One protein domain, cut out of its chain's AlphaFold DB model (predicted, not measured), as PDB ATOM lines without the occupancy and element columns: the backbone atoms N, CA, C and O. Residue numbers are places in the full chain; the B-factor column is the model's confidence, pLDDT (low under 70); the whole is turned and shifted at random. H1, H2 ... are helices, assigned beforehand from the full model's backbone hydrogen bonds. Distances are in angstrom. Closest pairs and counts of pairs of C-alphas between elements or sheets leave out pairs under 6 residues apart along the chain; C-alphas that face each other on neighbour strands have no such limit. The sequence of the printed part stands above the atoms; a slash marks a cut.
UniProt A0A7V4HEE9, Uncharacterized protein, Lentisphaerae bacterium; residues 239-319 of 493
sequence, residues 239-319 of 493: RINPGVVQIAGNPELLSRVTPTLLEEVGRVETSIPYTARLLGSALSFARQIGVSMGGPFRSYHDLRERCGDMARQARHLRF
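AT A GLANCE: This is residues 239 to 319 of the 493 residues of an uncharacterized protein of Lentisphaerae bacterium (UniProt A0A7V4HEE9). What shape do these atoms make? Two long helices, H4 and H5, run side by side the same way along the longest axis, and short helices H1, H2 and H3 cluster round the end where both begin. Residues 290 to 299 fold back from H4 to the start of H5. What is it made of? 81 residues are printed, with five named helices, H1 to H5 in order, and no named strand: all helix. It is compact, radius of gyration of the C-alphas 12.6 A, and spans 40 by 21 by 21 A.

HOW THE PARTS SIT: What does the first helix touch? H1, residues 242 to 249, touches H3, residues 259 to 268, at a shallow tilt of 23 degrees, opposite ways; their closest C-alphas, Val 244 and Gly 266, are 5.9 A apart. H4, residues 274 to 289, touches H1 with residues 274 to 276 alone, the closest C-alphas being Ile 247 and Ala 276, 5.6 A. How does the last helix stand? H5, residues 300 to 317, touches H4 at a shallow tilt of 25 degrees, the same way, closest at C-alphas Ala 282 and Cys 307, 6.2 A; H5 is apart from H1. Are the backbones in order? Every O i to N i+4 pair is within hydrogen-bond range in H1, H3 and H4, and 13 of 14 in H5; H2, residues 251 to 254, is too short for one.

IN THESE COORDINATES: Where does H1 begin? C-alpha 242 is at (17.782, -41.422, -57.814). How long are the longer helices? H3 measures 14.3 A, H4 22.4 A and H5 25.4 A, ending at C-alpha 317 (30.448, -34.964, -26.210).

THE WHOLE: How far does it reach? The C-alphas farthest apart, Arg 239 and Arg 318, are 40.4 A apart. Is it unbroken and confident? The printed part has no cut and no long link; residues 315 and 317 to 319 are under pLDDT 70.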
ATOM      1  N   ARG A 239      16.694 -31.510 -63.372       98.12
ATOM      2  CA  ARG A 239      17.094 -32.913 -63.522       98.12
ATOM      3  C   ARG A 239      16.598 -33.743 -62.342       98.12
ATOM      4  O   ARG A 239      16.636 -33.280 -61.207       98.12
ATOM      5  N   ILE A 240      16.142 -34.967 -62.615       98.31
ATOM      6  CA  ILE A 240      15.570 -35.876 -61.609       98.31
ATOM      7  C   ILE A 240      16.339 -37.196 -61.649       98.31
ATOM      8  O   ILE A 240      16.187 -37.988 -62.572       98.31
ATOM      9  N   ASN A 241      17.185 -37.430 -60.654       97.88
ATOM     10  CA  ASN A 241      17.991 -38.645 -60.516       97.88
ATOM     11  C   ASN A 241      17.539 -39.455 -59.274       97.88
ATOM     12  O   ASN A 241      16.621 -39.026 -58.568       97.88
ATOM     13  N   PRO A 242      18.145 -40.625 -58.987       98.00
ATOM     14  CA  PRO A 242      17.782 -41.422 -57.814       98.00
ATOM     15  C   PRO A 242      17.928 -40.681 -56.478       98.00
ATOM     16  O   PRO A 242      17.110 -40.894 -55.589       98.00
ATOM     17  N   GLY A 243      18.920 -39.792 -56.339       97.88
ATOM     18  CA  GLY A 243      19.118 -38.980 -55.133       97.88
ATOM     19  C   GLY A 243      17.955 -38.027 -54.876       97.88
ATOM     20  O   GLY A 243      17.406 -38.014 -53.775       97.88
ATOM     21  N   VAL A 244      17.514 -37.305 -55.911       98.50
ATOM     22  CA  VAL A 244      16.335 -36.424 -55.850       98.50
ATOM     23  C   VAL A 244      15.084 -37.206 -55.457       98.50
ATOM     24  O   VAL A 244      14.372 -36.789 -54.549       98.50
ATOM     25  N   VAL A 245      14.827 -38.350 -56.104       98.38
ATOM     26  CA  VAL A 245      13.654 -39.191 -55.801       98.38
ATOM     27  C   VAL A 245      13.703 -39.709 -54.365       98.38
ATOM     28  O   VAL A 245      12.690 -39.671 -53.673       98.38
ATOM     29  N   GLN A 246      14.868 -40.144 -53.880       98.25
ATOM     30  CA  GLN A 246      14.999 -40.653 -52.517       98.25
ATOM     31  C   GLN A 246      14.814 -39.555 -51.456       98.25
ATOM     32  O   GLN A 246      14.172 -39.808 -50.438       98.25
ATOM     33  N   ILE A 247      15.337 -38.344 -51.689       98.38
ATOM     34  CA  ILE A 247      15.139 -37.203 -50.781       98.38
ATOM     35  C   ILE A 247      13.674 -36.764 -50.798       98.38
ATOM     36  O   ILE A 247      13.055 -36.693 -49.744       98.38
ATOM     37  N   ALA A 248      13.097 -36.525 -51.980       98.38
ATOM     38  CA  ALA A 248      11.705 -36.093 -52.115       98.38
ATOM     39  C   ALA A 248      10.705 -37.144 -51.605       98.38
ATOM     40  O   ALA A 248       9.607 -36.799 -51.174       98.38
ATOM     41  N   GLY A 249      11.074 -38.426 -51.647       98.00
ATOM     42  CA  GLY A 249      10.242 -39.519 -51.159       98.00
ATOM     43  C   GLY A 249      10.249 -39.739 -49.658       98.00
ATOM     44  O   GLY A 249       9.328 -40.381 -49.154       98.00
ATOM     45  N   ASN A 250      11.229 -39.189 -48.944       98.12
ATOM     46  CA  ASN A 250      11.339 -39.322 -47.502       98.12
ATOM     47  C   ASN A 250      11.050 -37.967 -46.823       98.12
ATOM     48  O   ASN A 250      11.889 -37.069 -46.908       98.12
ATOM     49  N   PRO A 251       9.912 -37.813 -46.116       97.69
ATOM     50  CA  PRO A 251       9.549 -36.554 -45.462       97.69
ATOM     51  C   PRO A 251      10.599 -36.039 -44.467       97.69
ATOM     52  O   PRO A 251      10.841 -34.834 -44.402       97.69
ATOM     53  N   GLU A 252      11.267 -36.938 -43.733       97.12
ATOM     54  CA  GLU A 252      12.325 -36.569 -42.785       97.12
ATOM     55  C   GLU A 252      13.515 -35.945 -43.526       97.12
ATOM     56  O   GLU A 252      13.996 -34.885 -43.127       97.12
ATOM     57  N   LEU A 253      13.944 -36.542 -44.644       98.06
ATOM     58  CA  LEU A 253      15.035 -35.995 -45.458       98.06
ATOM     59  C   LEU A 253      14.624 -34.689 -46.140       98.06
ATOM     60  O   LEU A 253      15.380 -33.720 -46.105       98.06
ATOM     61  N   LEU A 254      13.430 -34.646 -46.735       98.25
ATOM     62  CA  LEU A 254      12.937 -33.481 -47.465       98.25
ATOM     63  C   LEU A 254      12.827 -32.248 -46.561       98.25
ATOM     64  O   LEU A 254      13.246 -31.166 -46.959       98.25
ATOM     65  N   SER A 255      12.367 -32.420 -45.316       97.44
ATOM     66  CA  SER A 255      12.290 -31.330 -44.328       97.44
ATOM     67  C   SER A 255      13.649 -30.695 -43.995       97.44
ATOM     68  O   SER A 255      13.720 -29.592 -43.452       97.44
ATOM     69  N   ARG A 256      14.747 -31.387 -44.317       97.94
ATOM     70  CA  ARG A 256      16.121 -30.961 -44.049       97.94
ATOM     71  C   ARG A 256      16.818 -30.402 -45.277       97.94
ATOM     72  O   ARG A 256      17.981 -30.038 -45.171       97.94
ATOM     73  N   VAL A 257      16.154 -30.305 -46.422       98.06
ATOM     74  CA  VAL A 257      16.785 -29.924 -47.688       98.06
ATOM     75  C   VAL A 257      16.099 -28.691 -48.262       98.06
ATOM     76  O   VAL A 257      14.882 -28.643 -48.397       98.06
ATOM     77  N   THR A 258      16.887 -27.679 -48.618       98.12
ATOM     78  CA  THR A 258      16.376 -26.532 -49.383       98.12
ATOM     79  C   THR A 258      16.201 -26.887 -50.867       98.12
ATOM     80  O   THR A 258      16.889 -27.783 -51.365       98.12
ATOM     81  N   PRO A 259      15.352 -26.160 -51.621       98.00
ATOM     82  CA  PRO A 259      15.240 -26.344 -53.069       98.00
ATOM     83  C   PRO A 259      16.586 -26.237 -53.803       98.00
ATOM     84  O   PRO A 259      16.837 -27.018 -54.718       98.00
ATOM     85  N   THR A 260      17.473 -25.340 -53.356       98.12
ATOM     86  CA  THR A 260      18.823 -25.158 -53.914       98.12
ATOM     87  C   THR A 260      19.670 -26.420 -53.784       98.12
ATOM     88  O   THR A 260      20.208 -26.903 -54.778       98.12
ATOM     89  N   LEU A 261      19.734 -27.017 -52.588       98.06
ATOM     90  CA  LEU A 261      20.449 -28.280 -52.405       98.06
ATOM     91  C   LEU A 261      19.815 -29.405 -53.236       98.06
ATOM     92  O   LEU A 261      20.535 -30.196 -53.839       98.06
ATOM     93  N   LEU A 262      18.484 -29.487 -53.311       98.25
ATOM     94  CA  LEU A 262      17.830 -30.528 -54.110       98.25
ATOM     95  C   LEU A 262      18.160 -30.399 -55.608       98.25
ATOM     96  O   LEU A 262      18.371 -31.405 -56.291       98.25
ATOM     97  N   GLU A 263      18.259 -29.171 -56.114       98.38
ATOM     98  CA  GLU A 263      18.733 -28.892 -57.466       98.38
ATOM     99  C   GLU A 263      20.206 -29.287 -57.663       98.38
ATOM    100  O   GLU A 263      20.532 -29.934 -58.665       98.38
ATOM    101  N   GLU A 264      21.090 -28.963 -56.712       98.12
ATOM    102  CA  GLU A 264      22.495 -29.397 -56.735       98.12
ATOM    103  C   GLU A 264      22.609 -30.924 -56.794       98.12
ATOM    104  O   GLU A 264      23.344 -31.450 -57.634       98.12
ATOM    105  N   VAL A 265      21.829 -31.647 -55.982       97.88
ATOM    106  CA  VAL A 265      21.760 -33.117 -56.010       97.88
ATOM    107  C   VAL A 265      21.361 -33.606 -57.398       97.88
ATOM    108  O   VAL A 265      22.002 -34.510 -57.938       97.88
ATOM    109  N   GLY A 266      20.353 -32.982 -58.013       97.50
ATOM    110  CA  GLY A 266      19.916 -33.282 -59.377       97.50
ATOM    111  C   GLY A 266      21.022 -33.120 -60.426       97.50
ATOM    112  O   GLY A 266      21.074 -33.894 -61.386       97.50
ATOM    113  N   ARG A 267      21.917 -32.140 -60.251       96.88
ATOM    114  CA  ARG A 267      23.021 -31.839 -61.179       96.88
ATOM    115  C   ARG A 267      24.248 -32.727 -60.962       96.88
ATOM    116  O   ARG A 267      24.813 -33.207 -61.944       96.88
ATOM    117  N   VAL A 268      24.654 -32.924 -59.707       94.62
ATOM    118  CA  VAL A 268      25.915 -33.585 -59.331       94.62
ATOM    119  C   VAL A 268      25.800 -35.106 -59.395       94.62
ATOM    120  O   VAL A 268      26.720 -35.778 -59.864       94.62
ATOM    121  N   GLU A 269      24.680 -35.676 -58.950       93.50
ATOM    122  CA  GLU A 269      24.539 -37.129 -58.874       93.50
ATOM    123  C   GLU A 269      24.059 -37.745 -60.190       93.50
ATOM    124  O   GLU A 269      23.252 -37.192 -60.944       93.50
ATOM    125  N   THR A 270      24.553 -38.950 -60.466       91.38
ATOM    126  CA  THR A 270      24.235 -39.689 -61.688       91.38
ATOM    127  C   THR A 270      23.281 -40.845 -61.414       91.38
ATOM    128  O   THR A 270      22.122 -40.787 -61.826       91.38
ATOM    129  N   SER A 271      23.753 -41.881 -60.722       88.19
ATOM    130  CA  SER A 271      22.998 -43.109 -60.434       88.19
ATOM    131  C   SER A 271      22.967 -43.493 -58.958       88.19
ATOM    132  O   SER A 271      22.040 -44.175 -58.527       88.19
ATOM    133  N   ILE A 272      23.962 -43.073 -58.175       91.19
ATOM    134  CA  ILE A 272      24.076 -43.432 -56.762       91.19
ATOM    135  C   ILE A 272      23.529 -42.276 -55.918       91.19
ATOM    136  O   ILE A 272      24.056 -41.172 -56.045       91.19
ATOM    137  N   PRO A 273      22.536 -42.515 -55.040       93.69
ATOM    138  CA  PRO A 273      21.921 -41.481 -54.210       93.69
ATOM    139  C   PRO A 273      22.800 -41.152 -52.987       93.69
ATOM    140  O   PRO A 273      22.450 -41.453 -51.842       93.69
ATOM    141  N   TYR A 274      24.000 -40.619 -53.221       93.00
ATOM    142  CA  TYR A 274      25.012 -40.408 -52.179       93.00
ATOM    143  C   TYR A 274      24.540 -39.419 -51.108       93.00
ATOM    144  O   TYR A 274      24.661 -39.697 -49.918       93.00
ATOM    145  N   THR A 275      23.943 -38.306 -51.520       95.00
ATOM    146  CA  THR A 275      23.474 -37.224 -50.650       95.00
ATOM    147  C   THR A 275      22.310 -37.685 -49.791       95.00
ATOM    148  O   THR A 275      22.299 -37.410 -48.596       95.00
ATOM    149  N   ALA A 276      21.375 -38.457 -50.351       96.25
ATOM    150  CA  ALA A 276      20.284 -39.045 -49.575       96.25
ATOM    151  C   ALA A 276      20.817 -39.980 -48.474       96.25
ATOM    152  O   ALA A 276      20.363 -39.917 -47.332       96.25
ATOM    153  N   ARG A 277      21.821 -40.814 -48.795       92.50
ATOM    154  CA  ARG A 277      22.489 -41.686 -47.813       92.50
ATOM    155  C   ARG A 277      23.239 -40.880 -46.758       92.50
ATOM    156  O   ARG A 277      23.093 -41.170 -45.579       92.50
ATOM    157  N   LEU A 278      23.996 -39.862 -47.169       90.56
ATOM    158  CA  LEU A 278      24.735 -38.987 -46.260       90.56
ATOM    159  C   LEU A 278      23.790 -38.256 -45.298       90.56
ATOM    160  O   LEU A 278      24.045 -38.259 -44.099       90.56
ATOM    161  N   LEU A 279      22.684 -37.695 -45.800       95.62
ATOM    162  CA  LEU A 279      21.641 -37.067 -44.984       95.62
ATOM    163  C   LEU A 279      21.042 -38.058 -43.985       95.62
ATOM    164  O   LEU A 279      20.961 -37.750 -42.800       95.62
ATOM    165  N   GLY A 280      20.667 -39.258 -44.440       94.44
ATOM    166  CA  GLY A 280      20.127 -40.301 -43.566       94.44
ATOM    167  C   GLY A 280      21.106 -40.699 -42.458       94.44
ATOM    168  O   GLY A 280      20.731 -40.734 -41.286       94.44
ATOM    169  N   SER A 281      22.376 -40.923 -42.805       88.06
ATOM    170  CA  SER A 281      23.433 -41.213 -41.831       88.06
ATOM    171  C   SER A 281      23.650 -40.054 -40.857       88.06
ATOM    172  O   SER A 281      23.761 -40.292 -39.659       88.06
ATOM    173  N   ALA A 282      23.665 -38.810 -41.340       89.88
ATOM    174  CA  ALA A 282      23.853 -37.629 -40.506       89.88
ATOM    175  C   ALA A 282      22.704 -37.443 -39.506       89.88
ATOM    176  O   ALA A 282      22.953 -37.200 -38.330       89.88
ATOM    177  N   LEU A 283      21.453 -37.611 -39.941       93.06
ATOM    178  CA  LEU A 283      20.283 -37.499 -39.067       93.06
ATOM    179  C   LEU A 283      20.225 -38.627 -38.039       93.06
ATOM    180  O   LEU A 283      19.978 -38.370 -36.862       93.06
ATOM    181  N   SER A 284      20.501 -39.863 -38.461       88.56
ATOM    182  CA  SER A 284      20.601 -40.999 -37.542       88.56
ATOM    183  C   SER A 284      21.692 -40.768 -36.497       88.56
ATOM    184  O   SER A 284      21.477 -41.017 -35.313       88.56
ATOM    185  N   PHE A 285      22.850 -40.260 -36.924       85.31
ATOM    186  CA  PHE A 285      23.967 -39.974 -36.034       85.31
ATOM    187  C   PHE A 285      23.635 -38.855 -35.043       85.31
ATOM    188  O   PHE A 285      23.825 -39.032 -33.844       85.31
ATOM    189  N   ALA A 286      23.052 -37.754 -35.517       89.19
ATOM    190  CA  ALA A 286      22.599 -36.641 -34.690       89.19
ATOM    191  C   ALA A 286      21.622 -37.087 -33.592       89.19
ATOM    192  O   ALA A 286      21.795 -36.740 -32.423       89.19
ATOM    193  N   ARG A 287      20.644 -37.933 -33.958       89.12
ATOM    194  CA  ARG A 287      19.701 -38.549 -33.013       89.12
ATOM    195  C   ARG A 287      20.426 -39.385 -31.959       89.12
ATOM    196  O   ARG A 287      20.127 -39.256 -30.778       89.12
ATOM    197  N   GLN A 288      21.403 -40.191 -32.371       82.25
ATOM    198  CA  GLN A 288      22.165 -41.050 -31.463       82.25
ATOM    199  C   GLN A 288      22.978 -40.253 -30.432       82.25
ATOM    200  O   GLN A 288      23.092 -40.672 -29.280       82.25
ATOM    201  N   ILE A 289      23.534 -39.103 -30.819       81.50
ATOM    202  CA  ILE A 289      24.342 -38.263 -29.920       81.50
ATOM    203  C   ILE A 289      23.534 -37.198 -29.174       81.50
ATOM    204  O   ILE A 289      24.090 -36.517 -28.315       81.50
ATOM    205  N   GLY A 290      22.241 -37.058 -29.473       86.88
ATOM    206  CA  GLY A 290      21.385 -36.028 -28.885       86.88
ATOM    207  C   GLY A 290      21.746 -34.606 -29.329       86.88
ATOM    208  O   GLY A 290      21.518 -33.663 -28.580       86.88
ATOM    209  N   VAL A 291      22.326 -34.444 -30.522       87.06
ATOM    210  CA  VAL A 291      22.667 -33.129 -31.089       87.06
ATOM    211  C   VAL A 291      21.633 -32.756 -32.145       87.06
ATOM    212  O   VAL A 291      21.242 -33.573 -32.976       87.06
ATOM    213  N   SER A 292      21.185 -31.502 -32.128       90.69
ATOM    214  CA  SER A 292      20.311 -30.983 -33.178       90.69
ATOM    215  C   SER A 292      21.126 -30.664 -34.426       90.69
ATOM    216  O   SER A 292      22.098 -29.915 -34.363       90.69
ATOM    217  N   MET A 293      20.681 -31.153 -35.586       89.50
ATOM    218  CA  MET A 293      21.292 -30.800 -36.870       89.50
ATOM    219  C   MET A 293      21.019 -29.361 -37.299       89.50
ATOM    220  O   MET A 293      21.435 -29.026 -38.391       89.50
ATOM    221  N   GLY A 294      20.361 -28.501 -36.512       93.56
ATOM    222  CA  GLY A 294      20.001 -27.136 -36.921       93.56
ATOM    223  C   GLY A 294      18.948 -27.085 -38.042       93.56
ATOM    224  O   GLY A 294      18.162 -28.017 -38.212       93.56
ATOM    225  N   GLY A 295      18.909 -25.983 -38.804       95.88
ATOM    226  CA  GLY A 295      17.951 -25.776 -39.905       95.88
ATOM    227  C   GLY A 295      18.235 -26.614 -41.169       95.88
ATOM    228  O   GLY A 295      19.164 -27.421 -41.174       95.88
ATOM    229  N   PRO A 296      17.471 -26.439 -42.260       97.75
ATOM    230  CA  PRO A 296      17.711 -27.145 -43.522       97.75
ATOM    231  C   PRO A 296      19.106 -26.878 -44.114       97.75
ATOM    232  O   PRO A 296      19.706 -25.831 -43.861       97.75
ATOM    233  N   PHE A 297      19.624 -27.814 -44.909       97.69
ATOM    234  CA  PHE A 297      20.886 -27.676 -45.635       97.69
ATOM    235  C   PHE A 297      20.694 -26.899 -46.938       97.69
ATOM    236  O   PHE A 297      19.787 -27.187 -47.733       97.69
ATOM    237  N   ARG A 298      21.556 -25.903 -47.155       97.44
ATOM    238  CA  ARG A 298      21.456 -24.960 -48.283       97.44
ATOM    239  C   ARG A 298      22.181 -25.430 -49.538       97.44
ATOM    240  O   ARG A 298      21.740 -25.132 -50.641       97.44
ATOM    241  N   SER A 299      23.271 -26.165 -49.354       97.19
ATOM    242  CA  SER A 299      24.125 -26.667 -50.426       97.19
ATOM    243  C   SER A 299      24.821 -27.955 -50.005       97.19
ATOM    244  O   SER A 299      24.814 -28.348 -48.833       97.19
ATOM    245  N   TYR A 300      25.445 -28.626 -50.966       93.75
ATOM    246  CA  TYR A 300      26.231 -29.826 -50.718       93.75
ATOM    247  C   TYR A 300      27.445 -29.532 -49.827       93.75
ATOM    248  O   TYR A 300      27.825 -30.355 -48.993       93.75
ATOM    249  N   HIS A 301      28.036 -28.342 -49.969       93.88
ATOM    250  CA  HIS A 301      29.122 -27.879 -49.107       93.88
ATOM    251  C   HIS A 301      28.659 -27.728 -47.655       93.88
ATOM    252  O   HIS A 301      29.262 -28.327 -46.769       93.88
ATOM    253  N   ASP A 302      27.544 -27.023 -47.435       96.06
ATOM    254  CA  ASP A 302      26.931 -26.821 -46.114       96.06
ATOM    255  C   ASP A 302      26.614 -28.157 -45.426       96.06
ATOM    256  O   ASP A 302      26.959 -28.374 -44.263       96.06
ATOM    257  N   LEU A 303      26.038 -29.109 -46.172       94.81
ATOM    258  CA  LEU A 303      25.819 -30.465 -45.671       94.81
ATOM    259  C   LEU A 303      27.127 -31.110 -45.193       94.81
ATOM    260  O   LEU A 303      27.168 -31.674 -44.098       94.81
ATOM    261  N   ARG A 304      28.202 -31.035 -45.984       91.06
ATOM    262  CA  ARG A 304      29.481 -31.673 -45.635       91.06
ATOM    263  C   ARG A 304      30.163 -31.009 -44.452       91.06
ATOM    264  O   ARG A 304      30.673 -31.739 -43.602       91.06
ATOM    265  N   GLU A 305      30.165 -29.682 -44.391       91.94
ATOM    266  CA  GLU A 305      30.720 -28.945 -43.256       91.94
ATOM    267  C   GLU A 305      29.984 -29.310 -41.978       91.94
ATOM    268  O   GLU A 305      30.602 -29.837 -41.061       91.94
ATOM    269  N   ARG A 306      28.653 -29.200 -41.949       92.44
ATOM    270  CA  ARG A 306      27.863 -29.497 -40.746       92.44
ATOM    271  C   ARG A 306      27.942 -30.959 -40.322       92.44
ATOM    272  O   ARG A 306      28.012 -31.244 -39.130       92.44
ATOM    273  N   CYS A 307      27.992 -31.898 -41.271       88.81
ATOM    274  CA  CYS A 307      28.284 -33.299 -40.946       88.81
ATOM    275  C   CYS A 307      29.677 -33.456 -40.322       88.81
ATOM    276  O   CYS A 307      29.845 -34.202 -39.359       88.81
ATOM    277  N   GLY A 308      30.675 -32.758 -40.866       86.12
ATOM    278  CA  GLY A 308      32.033 -32.741 -40.336       86.12
ATOM    279  C   GLY A 308      32.104 -32.123 -38.943       86.12
ATOM    280  O   GLY A 308      32.799 -32.650 -38.081       86.12
ATOM    281  N   ASP A 309      31.382 -31.034 -38.703       87.94
ATOM    282  CA  ASP A 309      31.311 -30.321 -37.427       87.94
ATOM    283  C   ASP A 309      30.650 -31.185 -36.369       87.94
ATOM    284  O   ASP A 309      31.194 -31.346 -35.283       87.94
ATOM    285  N   MET A 310      29.536 -31.829 -36.713       86.38
ATOM    286  CA  MET A 310      28.882 -32.799 -35.845       86.38
ATOM    287  C   MET A 310      29.811 -33.972 -35.522       86.38
ATOM    288  O   MET A 310      29.898 -34.379 -34.369       86.38
ATOM    289  N   ALA A 311      30.546 -34.500 -36.506       81.62
ATOM    290  CA  ALA A 311      31.536 -35.541 -36.248       81.62
ATOM    291  C   ALA A 311      32.642 -35.049 -35.296       81.62
ATOM    292  O   ALA A 311      33.084 -35.811 -34.437       81.62
ATOM    293  N   ARG A 312      33.062 -33.776 -35.393       82.44
ATOM    294  CA  ARG A 312      34.005 -33.157 -34.445       82.44
ATOM    295  C   ARG A 312      33.385 -32.963 -33.060       82.44
ATOM    296  O   ARG A 312      34.021 -33.308 -32.077       82.44
ATOM    297  N   GLN A 313      32.144 -32.501 -32.949       77.81
ATOM    298  CA  GLN A 313      31.452 -32.340 -31.663       77.81
ATOM    299  C   GLN A 313      31.195 -33.683 -30.975       77.81
ATOM    300  O   GLN A 313      31.411 -33.819 -29.775       77.81
ATOM    301  N   ALA A 314      30.803 -34.708 -31.730       73.00
ATOM    302  CA  ALA A 314      30.581 -36.050 -31.206       73.00
ATOM    303  C   ALA A 314      31.848 -36.662 -30.594       73.00
ATOM    304  O   ALA A 314      31.755 -37.406 -29.615       73.00
ATOM    305  N   ARG A 315      33.034 -36.312 -31.121       69.25
ATOM    306  CA  ARG A 315      34.315 -36.679 -30.497       69.25
ATOM    307  C   ARG A 315      34.440 -36.143 -29.076       69.25
ATOM    308  O   ARG A 315      35.033 -36.829 -28.251       69.25
ATOM    309  N   HIS A 316      33.894 -34.957 -28.813       70.19
ATOM    310  CA  HIS A 316      33.975 -34.286 -27.519       70.19
ATOM    311  C   HIS A 316      32.847 -34.681 -26.559       70.19
ATOM    312  O   HIS A 316      33.073 -34.702 -25.356       70.19
ATOM    313  N   LEU A 317      31.643 -34.977 -27.061       66.06
ATOM    314  CA  LEU A 317      30.448 -34.964 -26.210       66.06
ATOM    315  C   LEU A 317      30.075 -36.295 -25.543       66.06
ATOM    316  O   LEU A 317      29.523 -36.244 -24.448       66.06
ATOM    317  N   ARG A 318      30.309 -37.476 -26.142       60.66
ATOM    318  CA  ARG A 318      29.771 -38.738 -25.564       60.66
ATOM    319  C   ARG A 318      30.540 -40.035 -25.822       60.66
ATOM    320  O   ARG A 318      30.247 -41.030 -25.168       60.66
ATOM    321  N   PHE A 319      31.504 -40.068 -26.742       64.00
ATOM    322  CA  PHE A 319      32.134 -41.334 -27.153       64.00
ATOM    323  C   PHE A 319      33.587 -41.516 -26.724       64.00
ATOM    324  O   PHE A 319      34.169 -42.548 -27.051       64.00
TER     325      PHE A 319